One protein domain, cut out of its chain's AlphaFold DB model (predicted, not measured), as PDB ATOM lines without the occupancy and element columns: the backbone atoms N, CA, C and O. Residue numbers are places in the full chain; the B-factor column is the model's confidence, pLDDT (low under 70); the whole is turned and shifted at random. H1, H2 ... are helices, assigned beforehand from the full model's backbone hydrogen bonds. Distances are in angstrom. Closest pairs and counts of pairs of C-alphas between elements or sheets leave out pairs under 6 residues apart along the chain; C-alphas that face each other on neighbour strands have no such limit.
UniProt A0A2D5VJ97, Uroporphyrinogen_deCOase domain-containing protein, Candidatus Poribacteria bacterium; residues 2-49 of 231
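What this domain is: This is residues 2 to 49 of the 231 residues of the protein "Uroporphyrinogen_deCOase domain-containing protein" of Candidatus Poribacteria bacterium (UniProt A0A2D5VJ97). The model is a long, open loop of chain, with H1 at one end and a corner made by H2 and H3 at the other. An unnamed stretch, residues 12 to 27, leads from H1 to that corner; H3 and the residues after it, 45 to 49, come back towards H1. The printed part has 48 residues with three named helices, in the order H1, H2, H3, and no named strand; its class is all helix. It is only just loose, close to extended, with a radius of gyration of the C-alphas of 14.1 A, and its C-alphas span 40 by 16 by 14 A, a rod.

How they stand to each other: H1, residues 4 to 11, touches no helix. It is apart from H2, residues 28 to 33, and from H3, residues 35 to 44. H2 and H3 are close but not clearly touching, with 1 pair of C-alphas within 8 A: the closest, those of Ala 31 and Val 38, are 6.2 A apart. Their lines are about perpendicular, at 76 degrees, and their centres are 11.9 A apart. In H1, H2 and H3 every O i to N i+4 pair is within hydrogen-bond range.

Where its parts are: H1 runs from Lys 4, C-alpha at (0.606, 23.649, -44.736), to Leu 11, 10.6 A from first to last C-alpha. H2 runs from Gly 28, C-alpha at (21.838, 28.905, -22.594), to Lys 33 and measures 8.6 A. H3, the longest helix, runs from Ala 35 to Arg 44, C-alpha at (2.205, 28.453, -24.149), and measures 14.0 A.

The domain as a whole: The two C-alphas farthest apart, those of Glu 14 and Lys 33, are 39.9 A apart, while the first and last printed C-alphas, Leu 2 and Phe 49, are 6.9 A apart. The link from H1 to H2 is long, with 16 residues; the link from H2 to H3 is tight, with 1. Residues 32 to 37, of which 35 to 37 belong to H3, stand free. The printed part has no cut; its mean pLDDT is 90.7, and no printed residue is under 70.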
ATOM      1  N   LEU A   2      -0.037  25.972 -37.651       90.38
ATOM      2  CA  LEU A   2      -0.806  26.230 -38.863       90.38
ATOM      3  C   LEU A   2      -0.792  25.004 -39.782       90.38
ATOM      4  O   LEU A   2       0.108  24.157 -39.711       90.38
ATOM      5  N   SER A   3      -1.798  24.921 -40.647       94.00
ATOM      6  CA  SER A   3      -1.784  23.979 -41.762       94.00
ATOM      7  C   SER A   3      -0.733  24.383 -42.797       94.00
ATOM      8  O   SER A   3      -0.338  25.549 -42.919       94.00
ATOM      9  N   LYS A   4      -0.308  23.422 -43.614       95.12
ATOM     10  CA  LYS A   4       0.606  23.649 -44.736       95.12
ATOM     11  C   LYS A   4       0.043  24.684 -45.711       95.12
ATOM     12  O   LYS A   4       0.792  25.512 -46.225       95.12
ATOM     13  N   ALA A   5      -1.269  24.659 -45.944       94.44
ATOM     14  CA  ALA A   5      -1.941  25.615 -46.818       94.44
ATOM     15  C   ALA A   5      -1.878  27.049 -46.263       94.44
ATOM     16  O   ALA A   5      -1.540  27.969 -47.003       94.44
ATOM     17  N   GLU A   6      -2.131  27.236 -44.965       94.44
ATOM     18  CA  GLU A   6      -2.026  28.548 -44.308       94.44
ATOM     19  C   GLU A   6      -0.588  29.080 -44.310       94.44
ATOM     20  O   GLU A   6      -0.374  30.265 -44.567       94.44
ATOM     21  N   MET A   7       0.403  28.208 -44.088       95.12
ATOM     22  CA  MET A   7       1.820  28.571 -44.192       95.12
ATOM     23  C   MET A   7       2.171  29.058 -45.602       95.12
ATOM     24  O   MET A   7       2.758  30.130 -45.751       95.12
ATOM     25  N   LYS A   8       1.763  28.319 -46.643       94.50
ATOM     26  CA  LYS A   8       2.014  28.708 -48.039       94.50
ATOM     27  C   LYS A   8       1.287  29.993 -48.435       94.50
ATOM     28  O   LYS A   8       1.885  30.824 -49.110       94.50
ATOM     29  N   ALA A   9       0.051  30.193 -47.979       94.31
ATOM     30  CA  ALA A   9      -0.681  31.441 -48.194       94.31
ATOM     31  C   ALA A   9       0.061  32.638 -47.574       94.31
ATOM     32  O   ALA A   9       0.245  33.664 -48.229       94.31
ATOM     33  N   CYS A  10       0.574  32.490 -46.345       94.19
ATOM     34  CA  CYS A  10       1.368  33.535 -45.698       94.19
ATOM     35  C   CYS A  10       2.658  33.850 -46.475       94.19
ATOM     36  O   CYS A  10       2.982  35.022 -46.665       94.19
ATOM     37  N   LEU A  11       3.391  32.829 -46.934       92.69
ATOM     38  CA  LEU A  11       4.623  33.009 -47.717       92.69
ATOM     39  C   LEU A  11       4.358  33.651 -49.088       92.69
ATOM     40  O   LEU A  11       5.165  34.446 -49.562       92.69
ATOM     41  N   ALA A  12       3.198  33.377 -49.689       93.25
ATOM     42  CA  ALA A  12       2.738  34.026 -50.916       93.25
ATOM     43  C   ALA A  12       2.274  35.486 -50.708       93.25
ATOM     44  O   ALA A  12       1.926  36.166 -51.676       93.25
ATOM     45  N   GLY A  13       2.274  35.986 -49.466       93.75
ATOM     46  CA  GLY A  13       1.824  37.336 -49.123       93.75
ATOM     47  C   GLY A  13       0.301  37.500 -49.110       93.75
ATOM     48  O   GLY A  13      -0.196  38.625 -49.184       93.75
ATOM     49  N   GLU A  14      -0.451  36.402 -49.033       94.44
ATOM     50  CA  GLU A  14      -1.906  36.433 -48.907       94.44
ATOM     51  C   GLU A  14      -2.335  36.831 -47.486       94.44
ATOM     52  O   GLU A  14      -1.605  36.673 -46.507       94.44
ATOM     53  N   SER A  15      -3.560  37.348 -47.358       89.31
ATOM     54  CA  SER A  15      -4.118  37.710 -46.054       89.31
ATOM     55  C   SER A  15      -4.471  36.453 -45.258       89.31
ATOM     56  O   SER A  15      -5.485  35.812 -45.529       89.31
ATOM     57  N   THR A  16      -3.697  36.154 -44.218       86.75
ATOM     58  CA  THR A  16      -3.996  35.096 -43.246       86.75
ATOM     59  C   THR A  16      -4.564  35.682 -41.946       86.75
ATOM     60  O   THR A  16      -4.258  36.820 -41.585       86.75
ATOM     61  N   PRO A  17      -5.406  34.938 -41.202       85.25
ATOM     62  CA  PRO A  17      -5.933  35.402 -39.914       85.25
ATOM     63  C   PRO A  17      -4.856  35.484 -38.818       85.25
ATOM     64  O   PRO A  17      -5.061  36.159 -37.809       85.25
ATOM     65  N   THR A  18      -3.719  34.809 -39.016       87.44
ATOM     66  CA  THR A  18      -2.617  34.714 -38.054       87.44
ATOM     67  C   THR A  18      -1.276  34.797 -38.780       87.44
ATOM     68  O   THR A  18      -1.134  34.265 -39.882       87.44
ATOM     69  N   VAL A  19      -0.286  35.436 -38.154       88.69
ATOM     70  CA  VAL A  19       1.111  35.445 -38.616       88.69
ATOM     71  C   VAL A  19       1.815  34.213 -38.030       88.69
ATOM     72  O   VAL A  19       1.771  34.059 -36.806       88.69
ATOM     73  N   PRO A  20       2.452  33.350 -38.846       91.62
ATOM     74  CA  PRO A  20       3.203  32.203 -38.349       91.62
ATOM     75  C   PRO A  20       4.321  32.608 -37.390       91.62
ATOM     76  O   PRO A  20       5.025  33.592 -37.625       91.62
ATOM     77  N   ALA A  21       4.534  31.815 -36.344       91.06
ATOM     78  CA  ALA A  21       5.613  32.009 -35.389       91.06
ATOM     79  C   ALA A  21       6.442  30.735 -35.176       91.06
ATOM     80  O   ALA A  21       5.948  29.603 -35.195       91.06
ATOM     81  N   TYR A  22       7.732  30.941 -34.916       91.19
ATOM     82  CA  TYR A  22       8.669  29.890 -34.537       91.19
ATOM     83  C   TYR A  22       9.530  30.356 -33.369       91.19
ATOM     84  O   TYR A  22      10.204  31.386 -33.446       91.19
ATOM     85  N   LEU A  23       9.513  29.595 -32.278       90.44
ATOM     86  CA  LEU A  23      10.414  29.802 -31.151       90.44
ATOM     87  C   LEU A  23      11.794  29.260 -31.514       90.44
ATOM     88  O   LEU A  23      12.100  28.091 -31.291       90.44
ATOM     89  N   PHE A  24      12.614  30.139 -32.081       84.69
ATOM     90  CA  PHE A  24      13.896  29.779 -32.667       84.69
ATOM     91  C   PHE A  24      14.962  29.379 -31.640       84.69
ATOM     92  O   PHE A  24      15.455  28.253 -31.666       84.69
ATOM     93  N   TRP A  25      15.327  30.279 -30.722       83.75
ATOM     94  CA  TRP A  25      16.434  30.034 -29.800       83.75
ATOM     95  C   TRP A  25      16.296  30.820 -28.493       83.75
ATOM     96  O   TRP A  25      15.800  31.945 -28.476       83.75
ATOM     97  N   PHE A  26      16.774  30.215 -27.404       85.62
ATOM     98  CA  PHE A  26      17.040  30.876 -26.131       85.62
ATOM     99  C   PHE A  26      18.513  30.684 -25.789       85.62
ATOM    100  O   PHE A  26      19.006  29.554 -25.816       85.62
ATOM    101  N   ASP A  27      19.182  31.773 -25.419       83.19
ATOM    102  CA  ASP A  27      20.529  31.731 -24.851       83.19
ATOM    103  C   ASP A  27      20.602  30.738 -23.673       83.19
ATOM    104  O   ASP A  27      19.677  30.652 -22.862       83.19
ATOM    105  N   GLY A  28      21.701  29.983 -23.576       81.00
ATOM    106  CA  GLY A  28      21.838  28.905 -22.594       81.00
ATOM    107  C   GLY A  28      21.844  29.414 -21.153       81.00
ATOM    108  O   GLY A  28      21.142  28.863 -20.304       81.00
ATOM    109  N   LYS A  29      22.560  30.515 -20.887       83.44
ATOM    110  CA  LYS A  29      22.601  31.125 -19.549       83.44
ATOM    111  C   LYS A  29      21.256  31.746 -19.183       83.44
ATOM    112  O   LYS A  29      20.816  31.646 -18.036       83.44
ATOM    113  N   PHE A  30      20.583  32.374 -20.147       86.50
ATOM    114  CA  PHE A  30      19.231  32.890 -19.973       86.50
ATOM    115  C   PHE A  30      18.247  31.762 -19.658       86.50
ATOM    116  O   PHE A  30      17.453  31.898 -18.726       86.50
ATOM    117  N   ALA A  31      18.304  30.657 -20.400       88.50
ATOM    118  CA  ALA A  31      17.429  29.512 -20.201       88.50
ATOM    119  C   ALA A  31      17.663  28.839 -18.845       88.50
ATOM    120  O   ALA A  31      16.698  28.516 -18.165       88.50
ATOM    121  N   GLU A  32      18.917  28.694 -18.414       88.81
ATOM    122  CA  GLU A  32      19.251  28.157 -17.092       88.81
ATOM    123  C   GLU A  32      18.716  29.059 -15.969       88.81
ATOM    124  O   GLU A  32      18.021  28.597 -15.063       88.81
ATOM    125  N   LYS A  33      18.971  30.370 -16.058       92.75
ATOM    126  CA  LYS A  33      18.537  31.343 -15.047       92.75
ATOM    127  C   LYS A  33      17.015  31.490 -14.968       92.75
ATOM    128  O   LYS A  33      16.487  31.749 -13.889       92.75
ATOM    129  N   ASN A  34      16.315  31.344 -16.093       94.25
ATOM    130  CA  ASN A  34      14.875  31.587 -16.215       94.25
ATOM    131  C   ASN A  34      14.109  30.320 -16.626       94.25
ATOM    132  O   ASN A  34      13.108  30.405 -17.337       94.25
ATOM    133  N   ALA A  35      14.562  29.142 -16.183       93.94
ATOM    134  CA  ALA A  35      14.052  27.849 -16.648       93.94
ATOM    135  C   ALA A  35      12.520  27.732 -16.574       93.94
ATOM    136  O   ALA A  35      11.882  27.331 -17.543       93.94
ATOM    137  N   ALA A  36      11.913  28.164 -15.463       96.00
ATOM    138  CA  ALA A  36      10.460  28.121 -15.292       96.00
ATOM    139  C   ALA A  36       9.704  29.020 -16.290       96.00
ATOM    140  O   ALA A  36       8.619  28.658 -16.747       96.00
ATOM    141  N   GLU A  37      10.265  30.180 -16.637       94.62
ATOM    142  CA  GLU A  37       9.661  31.116 -17.588       94.62
ATOM    143  C   GLU A  37       9.843  30.635 -19.028       94.62
ATOM    144  O   GLU A  37       8.882  30.626 -19.794       94.62
ATOM    145  N   VAL A  38      11.031  30.134 -19.382       92.31
ATOM    146  CA  VAL A  38      11.271  29.501 -20.687       92.31
ATOM    147  C   VAL A  38      10.351  28.294 -20.882       92.31
ATOM    148  O   VAL A  38       9.740  28.155 -21.942       92.31
ATOM    149  N   ASP A  39      10.172  27.462 -19.856       91.62
ATOM    150  CA  ASP A  39       9.221  26.349 -19.893       91.62
ATOM    151  C   ASP A  39       7.775  26.827 -20.031       91.62
ATOM    152  O   ASP A  39       6.987  26.211 -20.752       91.62
ATOM    153  N   HIS A  40       7.403  27.922 -19.363       93.81
ATOM    154  CA  HIS A  40       6.081  28.519 -19.523       93.81
ATOM    155  C   HIS A  40       5.855  29.000 -20.963       93.81
ATOM    156  O   HIS A  40       4.819  28.687 -21.550       93.81
ATOM    157  N   ILE A  41       6.836  29.688 -21.557       91.81
ATOM    158  CA  ILE A  41       6.795  30.154 -22.950       91.81
ATOM    159  C   ILE A  41       6.672  28.959 -23.906       91.81
ATOM    160  O   ILE A  41       5.766  28.942 -24.734       91.81
ATOM    161  N   ARG A  42       7.497  27.918 -23.745       90.00
ATOM    162  CA  ARG A  42       7.448  26.699 -24.578       90.00
ATOM    163  C   ARG A  42       6.121  25.945 -24.480       90.00
ATOM    164  O   ARG A  42       5.671  25.378 -25.466       90.00
ATOM    165  N   LYS A  43       5.486  25.925 -23.303       90.12
ATOM    166  CA  LYS A  43       4.155  25.313 -23.121       90.12
ATOM    167  C   LYS A  43       3.038  26.175 -23.701       90.12
ATOM    168  O   LYS A  43       2.004  25.644 -24.097       90.12
ATOM    169  N   ARG A  44       3.216  27.498 -23.695       90.00
ATOM    170  CA  ARG A  44       2.205  28.453 -24.149       90.00
ATOM    171  C   ARG A  44       2.206  28.653 -25.663       90.00
ATOM    172  O   ARG A  44       1.128  28.835 -26.223       90.00
ATOM    173  N   TYR A  45       3.367  28.624 -26.308       87.50
ATOM    174  CA  TYR A  45       3.498  28.856 -27.744       87.50
ATOM    175  C   TYR A  45       3.944  27.580 -28.455       87.50
ATOM    176  O   TYR A  45       4.999  27.024 -28.162       87.50
ATOM    177  N   THR A  46       3.138  27.134 -29.415       86.88
ATOM    178  CA  THR A  46       3.507  26.057 -30.337       86.88
ATOM    179  C   THR A  46       4.117  26.656 -31.595       86.88
ATOM    180  O   THR A  46       3.581  27.638 -32.100       86.88
ATOM    181  N   ASN A  47       5.156  26.028 -32.136       92.38
ATOM    182  CA  ASN A  47       5.682  26.367 -33.457       92.38
ATOM    183  C   ASN A  47       4.630  26.126 -34.549       92.38
ATOM    184  O   ASN A  47       3.865  25.160 -34.472       92.38
ATOM    185  N   ASP A  48       4.598  26.995 -35.559       94.25
ATOM    186  CA  ASP A  48       3.632  26.908 -36.661       94.25
ATOM    187  C   ASP A  48       4.085  26.067 -37.852       94.25
ATOM    188  O   ASP A  48       3.268  25.709 -38.694       94.25
ATOM    189  N   PHE A  49       5.351  25.664 -37.852       94.88
ATOM    190  CA  PHE A  49       5.925  24.695 -38.773       94.88
ATOM    191  C   PHE A  49       6.880  23.760 -38.028       94.88
ATOM    192  O   PHE A  49       7.306  24.029 -36.898       94.88
TER     193      PHE A  49